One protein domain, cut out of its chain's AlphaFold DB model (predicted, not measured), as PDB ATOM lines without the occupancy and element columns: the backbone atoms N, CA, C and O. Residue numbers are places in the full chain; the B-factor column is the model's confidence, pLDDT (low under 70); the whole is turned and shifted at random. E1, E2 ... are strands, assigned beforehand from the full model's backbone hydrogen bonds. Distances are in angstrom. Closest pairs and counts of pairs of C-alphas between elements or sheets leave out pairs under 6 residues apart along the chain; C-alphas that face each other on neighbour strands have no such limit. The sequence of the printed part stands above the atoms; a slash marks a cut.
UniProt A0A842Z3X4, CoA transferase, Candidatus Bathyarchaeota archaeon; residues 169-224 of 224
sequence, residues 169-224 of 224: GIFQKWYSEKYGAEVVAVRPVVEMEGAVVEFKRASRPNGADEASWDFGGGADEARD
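Overview. This is residues 169 to 224 of the 224 residues of the protein "CoA transferase" of Candidatus Bathyarchaeota archaeon (UniProt A0A842Z3X4). With little regular structure, the domain is a strand hairpin, E1 and E2, with the short last strand E3 added beside E1, and a long loop, residues 187 to 220, that swings away from this small sheet and returns to it; residues 191 to 196 stick out. The printed part has 56 residues, 15 of them in the named strands E1, E2 and E3; the order is E2, E1, E3, antiparallel, the class all strand. It is only just loose, close to compact, with a radius of gyration of the C-alphas of 12.3 A and spans of 32 by 25 by 17 A.

Arrangement. E1, residues 171 to 176, and E2, residues 181 to 186, form an antiparallel hairpin at 150 degrees; N 183 and O 174, 2.8 A apart, are within hydrogen-bond range. E3, residues 221 to 223, is antiparallel to E1 at 141 degrees, with N 223 and O 173 2.8 A apart. E2 and E3, the edge strands, are apart.

Along the chain. E1 measures 15.2 A from C-alpha 171 at (-12.167, 25.599, -54.808), E2 16.6 A, and E3 6.3 A to C-alpha 223 at (-20.550, 20.177, -58.590).

Size, cuts and confidence. The C-alphas of Gly 180 and Glu 193, the two farthest apart, are 34.2 A apart. The printed part has no cut; the link from E2 to E3 is long. Residues 215, 216 and 224 are under pLDDT 70.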
ATOM      1  N   GLY A 169      -8.955  26.148 -59.876       83.56
ATOM      2  CA  GLY A 169      -8.259  25.029 -59.234       83.56
ATOM      3  C   GLY A 169      -8.167  25.085 -57.705       83.56
ATOM      4  O   GLY A 169      -7.646  24.144 -57.125       83.56
ATOM      5  N   ILE A 170      -8.617  26.160 -57.045       87.88
ATOM      6  CA  ILE A 170      -8.483  26.290 -55.578       87.88
ATOM      7  C   ILE A 170      -9.725  25.772 -54.861       87.88
ATOM      8  O   ILE A 170      -9.611  25.179 -53.791       87.88
ATOM      9  N   PHE A 171     -10.907  25.961 -55.445       89.75
ATOM     10  CA  PHE A 171     -12.167  25.599 -54.808       89.75
ATOM     11  C   PHE A 171     -12.884  24.478 -55.544       89.75
ATOM     12  O   PHE A 171     -12.707  24.248 -56.741       89.75
ATOM     13  N   GLN A 172     -13.721  23.779 -54.799       89.50
ATOM     14  CA  GLN A 172     -14.686  22.815 -55.296       89.50
ATOM     15  C   GLN A 172     -16.060  23.179 -54.745       89.50
ATOM     16  O   GLN A 172     -16.189  23.607 -53.592       89.50
ATOM     17  N   LYS A 173     -17.083  23.021 -55.579       92.00
ATOM     18  CA  LYS A 173     -18.471  23.270 -55.206       92.00
ATOM     19  C   LYS A 173     -19.146  21.956 -54.862       92.00
ATOM     20  O   LYS A 173     -18.857  20.925 -55.456       92.00
ATOM     21  N   TRP A 174     -20.048  22.007 -53.898       93.31
ATOM     22  CA  TRP A 174     -20.854  20.869 -53.483       93.31
ATOM     23  C   TRP A 174     -22.271  21.332 -53.207       93.31
ATOM     24  O   TRP A 174     -22.462  22.403 -52.640       93.31
ATOM     25  N   TYR A 175     -23.264  20.514 -53.530       94.38
ATOM     26  CA  TYR A 175     -24.567  20.645 -52.892       94.38
ATOM     27  C   TYR A 175     -24.531  19.918 -51.543       94.38
ATOM     28  O   TYR A 175     -24.146  18.751 -51.479       94.38
ATOM     29  N   SER A 176     -24.902  20.612 -50.467       93.81
ATOM     30  CA  SER A 176     -25.063  20.030 -49.133       93.81
ATOM     31  C   SER A 176     -26.542  19.838 -48.836       93.81
ATOM     32  O   SER A 176     -27.277  20.811 -48.661       93.81
ATOM     33  N   GLU A 177     -26.975  18.587 -48.702       92.44
ATOM     34  CA  GLU A 177     -28.347  18.233 -48.340       92.44
ATOM     35  C   GLU A 177     -28.735  18.822 -46.978       92.44
ATOM     36  O   GLU A 177     -29.844  19.320 -46.803       92.44
ATOM     37  N   LYS A 178     -27.812  18.807 -46.006       91.94
ATOM     38  CA  LYS A 178     -28.106  19.245 -44.628       91.94
ATOM     39  C   LYS A 178     -28.159  20.754 -44.468       91.94
ATOM     40  O   LYS A 178     -28.810  21.224 -43.540       91.94
ATOM     41  N   TYR A 179     -27.494  21.501 -45.344       93.38
ATOM     42  CA  TYR A 179     -27.701  22.943 -45.439       93.38
ATOM     43  C   TYR A 179     -28.807  23.315 -46.433       93.38
ATOM     44  O   TYR A 179     -29.290  24.442 -46.393       93.38
ATOM     45  N   GLY A 180     -29.209  22.394 -47.317       93.75
ATOM     46  CA  GLY A 180     -30.114  22.682 -48.431       93.75
ATOM     47  C   GLY A 180     -29.540  23.728 -49.392       93.75
ATOM     48  O   GLY A 180     -30.290  24.527 -49.947       93.75
ATOM     49  N   ALA A 181     -28.212  23.784 -49.528       94.38
ATOM     50  CA  ALA A 181     -27.516  24.872 -50.204       94.38
ATOM     51  C   ALA A 181     -26.233  24.400 -50.887       94.38
ATOM     52  O   ALA A 181     -25.631  23.391 -50.508       94.38
ATOM     53  N   GLU A 182     -25.789  25.174 -51.874       93.81
ATOM     54  CA  GLU A 182     -24.443  25.031 -52.411       93.81
ATOM     55  C   GLU A 182     -23.414  25.557 -51.408       93.81
ATOM     56  O   GLU A 182     -23.547  26.649 -50.854       93.81
ATOM     57  N   VAL A 183     -22.367  24.770 -51.195       92.69
ATOM     58  CA  VAL A 183     -21.220  25.111 -50.363       92.69
ATOM     59  C   VAL A 183     -19.958  25.074 -51.212       92.69
ATOM     60  O   VAL A 183     -19.822  24.274 -52.139       92.69
ATOM     61  N   VAL A 184     -19.020  25.957 -50.887       90.38
ATOM     62  CA  VAL A 184     -17.726  26.049 -51.561       90.38
ATOM     63  C   VAL A 184     -16.649  25.731 -50.540       90.38
ATOM     64  O   VAL A 184     -16.597  26.355 -49.483       90.38
ATOM     65  N   ALA A 185     -15.798  24.760 -50.856       89.00
ATOM     66  CA  ALA A 185     -14.674  24.363 -50.019       89.00
ATOM     67  C   ALA A 185     -13.367  24.462 -50.806       89.00
ATOM     68  O   ALA A 185     -13.360  24.345 -52.033       89.00
ATOM     69  N   VAL A 186     -12.257  24.669 -50.100       89.44
ATOM     70  CA  VAL A 186     -10.917  24.581 -50.694       89.44
ATOM     71  C   VAL A 186     -10.657  23.125 -51.081       89.44
ATOM     72  O   VAL A 186     -10.998  22.213 -50.328       89.44
ATOM     73  N   ARG A 187     -10.092  22.900 -52.267       88.62
ATOM     74  CA  ARG A 187      -9.683  21.572 -52.732       88.62
ATOM     75  C   ARG A 187      -8.564  21.014 -51.847       88.62
ATOM     76  O   ARG A 187      -7.847  21.780 -51.202       88.62
ATOM     77  N   PRO A 188      -8.377  19.686 -51.821       88.00
ATOM     78  CA  PRO A 188      -7.183  19.090 -51.238       88.00
ATOM     79  C   PRO A 188      -5.916  19.779 -51.756       88.00
ATOM     80  O   PRO A 188      -5.741  19.951 -52.959       88.00
ATOM     81  N   VAL A 189      -5.043  20.196 -50.839       84.62
ATOM     82  CA  VAL A 189      -3.818  20.950 -51.170       84.62
ATOM     83  C   VAL A 189      -2.629  20.049 -51.518       84.62
ATOM     84  O   VAL A 189      -1.556  20.548 -51.846       84.62
ATOM     85  N   VAL A 190      -2.803  18.726 -51.433       85.00
ATOM     86  CA  VAL A 190      -1.776  17.727 -51.749       85.00
ATOM     87  C   VAL A 190      -2.395  16.609 -52.578       85.00
ATOM     88  O   VAL A 190      -3.440  16.072 -52.217       85.00
ATOM     89  N   GLU A 191      -1.699  16.219 -53.640       86.44
ATOM     90  CA  GLU A 191      -1.940  14.985 -54.383       86.44
ATOM     91  C   GLU A 191      -0.828  13.987 -54.043       86.44
ATOM     92  O   GLU A 191       0.355  14.335 -54.036       86.44
ATOM     93  N   MET A 192      -1.198  12.748 -53.718       87.69
ATOM     94  CA  MET A 192      -0.245  11.704 -53.344       87.69
ATOM     95  C   MET A 192      -0.545  10.430 -54.122       87.69
ATOM     96  O   MET A 192      -1.627   9.859 -54.000       87.69
ATOM     97  N   GLU A 193       0.428   9.956 -54.902       92.62
ATOM     98  CA  GLU A 193       0.291   8.702 -55.642       92.62
ATOM     99  C   GLU A 193      -0.023   7.541 -54.683       92.62
ATOM    100  O   GLU A 193       0.619   7.368 -53.645       92.62
ATOM    101  N   GLY A 194      -1.046   6.752 -55.019       91.38
ATOM    102  CA  GLY A 194      -1.496   5.627 -54.197       91.38
ATOM    103  C   GLY A 194      -2.360   6.006 -52.987       91.38
ATOM    104  O   GLY A 194      -2.791   5.105 -52.268       91.38
ATOM    105  N   ALA A 195      -2.662   7.292 -52.772       89.50
ATOM    106  CA  ALA A 195      -3.599   7.745 -51.749       89.50
ATOM    107  C   ALA A 195      -4.723   8.592 -52.360       89.50
ATOM    108  O   ALA A 195      -4.492   9.518 -53.131       89.50
ATOM    109  N   VAL A 196      -5.962   8.287 -51.979       86.62
ATOM    110  CA  VAL A 196      -7.121   9.102 -52.351       86.62
ATOM    111  C   VAL A 196      -7.255  10.224 -51.328       86.62
ATOM    112  O   VAL A 196      -7.674   9.987 -50.194       86.62
ATOM    113  N   VAL A 197      -6.864  11.436 -51.724       88.06
ATOM    114  CA  VAL A 197      -6.996  12.652 -50.915       88.06
ATOM    115  C   VAL A 197      -8.117  13.491 -51.518       88.06
ATOM    116  O   VAL A 197      -7.885  14.336 -52.371       88.06
ATOM    117  N   GLU A 198      -9.350  13.216 -51.104       86.25
ATOM    118  CA  GLU A 198     -10.546  13.889 -51.614       86.25
ATOM    119  C   GLU A 198     -11.593  14.065 -50.510       86.25
ATOM    120  O   GLU A 198     -11.579  13.371 -49.487       86.25
ATOM    121  N   PHE A 199     -12.540  14.972 -50.738       86.81
ATOM    122  CA  PHE A 199     -13.737  15.062 -49.912       86.81
ATOM    123  C   PHE A 199     -14.785  14.083 -50.436       86.81
ATOM    124  O   PHE A 199     -15.118  14.103 -51.615       86.81
ATOM    125  N   LYS A 200     -15.332  13.247 -49.551       86.50
ATOM    126  CA  LYS A 200     -16.377  12.269 -49.901       86.50
ATOM    127  C   LYS A 200     -17.801  12.772 -49.659       86.50
ATOM    128  O   LYS A 200     -18.758  12.066 -49.961       86.50
ATOM    129  N   ARG A 201     -17.945  13.953 -49.053       87.50
ATOM    130  CA  ARG A 201     -19.218  14.539 -48.626       87.50
ATOM    131  C   ARG A 201     -19.086  16.060 -48.523       87.50
ATOM    132  O   ARG A 201     -17.992  16.565 -48.260       87.50
ATOM    133  N   ALA A 202     -20.198  16.772 -48.692       91.19
ATOM    134  CA  ALA A 202     -20.264  18.213 -48.492       91.19
ATOM    135  C   ALA A 202     -20.130  18.595 -47.002       91.19
ATOM    136  O   ALA A 202     -20.281  17.768 -46.102       91.19
ATOM    137  N   SER A 203     -19.879  19.880 -46.728       90.50
ATOM    138  CA  SER A 203     -19.942  20.423 -45.362       90.50
ATOM    139  C   SER A 203     -21.361  20.325 -44.796       90.50
ATOM    140  O   SER A 203     -22.331  20.504 -45.533       90.50
ATOM    141  N   ARG A 204     -21.500  20.081 -43.487       89.19
ATOM    142  CA  ARG A 204     -22.794  19.878 -42.808       89.19
ATOM    143  C   ARG A 204     -22.839  20.557 -41.427       89.19
ATOM    144  O   ARG A 204     -21.775  20.843 -40.880       89.19
ATOM    145  N   PRO A 205     -24.032  20.824 -40.859       90.81
ATOM    146  CA  PRO A 205     -24.174  21.314 -39.488       90.81
ATOM    147  C   PRO A 205     -23.710  20.293 -38.440       90.81
ATOM    148  O   PRO A 205     -23.752  19.080 -38.663       90.81
ATOM    149  N   ASN A 206     -23.348  20.783 -37.254       89.25
ATOM    150  CA  ASN A 206     -22.969  19.937 -36.122       89.25
ATOM    151  C   ASN A 206     -24.113  18.992 -35.718       89.25
ATOM    152  O   ASN A 206     -25.244  19.429 -35.520       89.25
ATOM    153  N   GLY A 207     -23.804  17.700 -35.563       89.88
ATOM    154  CA  GLY A 207     -24.773  16.683 -35.133       89.88
ATOM    155  C   GLY A 207     -25.824  16.301 -36.183       89.88
ATOM    156  O   GLY A 207     -26.817  15.672 -35.838       89.88
ATOM    157  N   ALA A 208     -25.631  16.672 -37.454       89.31
ATOM    158  CA  ALA A 208     -26.579  16.373 -38.532       89.31
ATOM    159  C   ALA A 208     -26.605  14.893 -38.972       89.31
ATOM    160  O   ALA A 208     -27.499  14.494 -39.728       89.31
ATOM    161  N   ASP A 209     -25.619  14.112 -38.528       86.44
ATOM    162  CA  ASP A 209     -25.406  12.707 -38.859       86.44
ATOM    163  C   ASP A 209     -25.340  11.850 -37.593       86.44
ATOM    164  O   ASP A 209     -24.845  12.288 -36.551       86.44
ATOM    165  N   GLU A 210     -25.804  10.606 -37.700       87.62
ATOM    166  CA  GLU A 210     -25.578   9.599 -36.666       87.62
ATOM    167  C   GLU A 210     -24.097   9.195 -36.611       87.62
ATOM    168  O   GLU A 210     -23.377   9.231 -37.612       87.62
ATOM    169  N   ALA A 211     -23.637   8.775 -35.431       88.06
ATOM    170  CA  ALA A 211     -22.275   8.290 -35.249       88.06
ATOM    171  C   ALA A 211     -22.081   6.948 -35.980       88.06
ATOM    172  O   ALA A 211     -22.478   5.897 -35.480       88.06
ATOM    173  N   SER A 212     -21.463   6.986 -37.163       84.56
ATOM    174  CA  SER A 212     -21.235   5.817 -38.018       84.56
ATOM    175  C   SER A 212     -19.864   5.865 -38.699       84.56
ATOM    176  O   SER A 212     -19.300   6.935 -38.924       84.56
ATOM    177  N   TRP A 213     -19.348   4.684 -39.044       81.19
ATOM    178  CA  TRP A 213     -18.176   4.507 -39.913       81.19
ATOM    179  C   TRP A 213     -18.556   4.392 -41.394       81.19
ATOM    180  O   TRP A 213     -17.677   4.292 -42.251       81.19
ATOM    181  N   ASP A 214     -19.855   4.380 -41.698       80.44
ATOM    182  CA  ASP A 214     -20.357   4.442 -43.062       80.44
ATOM    183  C   ASP A 214     -20.470   5.903 -43.502       80.44
ATOM    184  O   ASP A 214     -21.411   6.629 -43.174       80.44
ATOM    185  N   PHE A 215     -19.443   6.345 -44.219       69.94
ATOM    186  CA  PHE A 215     -19.360   7.699 -44.751       69.94
ATOM    187  C   PHE A 215     -20.019   7.827 -46.137       69.94
ATOM    188  O   PHE A 215     -20.061   8.932 -46.681       69.94
ATOM    189  N   GLY A 216     -20.548   6.736 -46.705       62.91
ATOM    190  CA  GLY A 216     -21.258   6.725 -47.985       62.91
ATOM    191  C   GLY A 216     -22.753   7.046 -47.849       62.91
ATOM    192  O   GLY A 216     -23.357   6.816 -46.808       62.91
ATOM    193  N   GLY A 217     -23.353   7.582 -48.917       70.12
ATOM    194  CA  GLY A 217     -24.796   7.855 -49.004       70.12
ATOM    195  C   GLY A 217     -25.214   9.298 -48.687       70.12
ATOM    196  O   GLY A 217     -24.478  10.060 -48.059       70.12
ATOM    197  N   GLY A 218     -26.417   9.659 -49.148       72.88
ATOM    198  CA  GLY A 218     -26.997  11.008 -49.060       72.88
ATOM    199  C   GLY A 218     -27.173  11.670 -50.429       72.88
ATOM    200  O   GLY A 218     -26.750  11.124 -51.446       72.88
ATOM    201  N   ALA A 219     -27.811  12.841 -50.445       80.88
ATOM    202  CA  ALA A 219     -27.986  13.651 -51.657       80.88
ATOM    203  C   ALA A 219     -26.867  14.696 -51.850       80.88
ATOM    204  O   ALA A 219     -26.985  15.577 -52.700       80.88
ATOM    205  N   ASP A 220     -25.800  14.623 -51.045       86.19
ATOM    206  CA  ASP A 220     -24.630  15.486 -51.191       86.19
ATOM    207  C   ASP A 220     -23.885  15.113 -52.481       86.19
ATOM    208  O   ASP A 220     -23.505  13.958 -52.679       86.19
ATOM    209  N   GLU A 221     -23.644  16.093 -53.348       86.50
ATOM    210  CA  GLU A 221     -23.011  15.862 -54.647       86.50
ATOM    211  C   GLU A 221     -21.991  16.953 -54.972       86.50
ATOM    212  O   GLU A 221     -22.251  18.147 -54.787       86.50
ATOM    213  N   ALA A 222     -20.817  16.532 -55.450       84.75
ATOM    214  CA  ALA A 222     -19.829  17.441 -56.008       84.75
ATOM    215  C   ALA A 222     -20.404  18.092 -57.272       84.75
ATOM    216  O   ALA A 222     -21.061  17.441 -58.085       84.75
ATOM    217  N   ARG A 223     -20.164  19.391 -57.421       80.81
ATOM    218  CA  ARG A 223     -20.550  20.177 -58.590       80.81
ATOM    219  C   ARG A 223     -19.280  20.613 -59.311       80.81
ATOM    220  O   ARG A 223     -18.373  21.150 -58.666       80.81
ATOM    221  N   ASP A 224     -19.251  20.384 -60.621       63.41
ATOM    222  CA  ASP A 224     -18.215  20.909 -61.519       63.41
ATOM    223  C   ASP A 224     -18.287  22.445 -61.633       63.41
ATOM    224  O   ASP A 224     -19.410  23.007 -61.685       63.41
TER     225      ASP A 224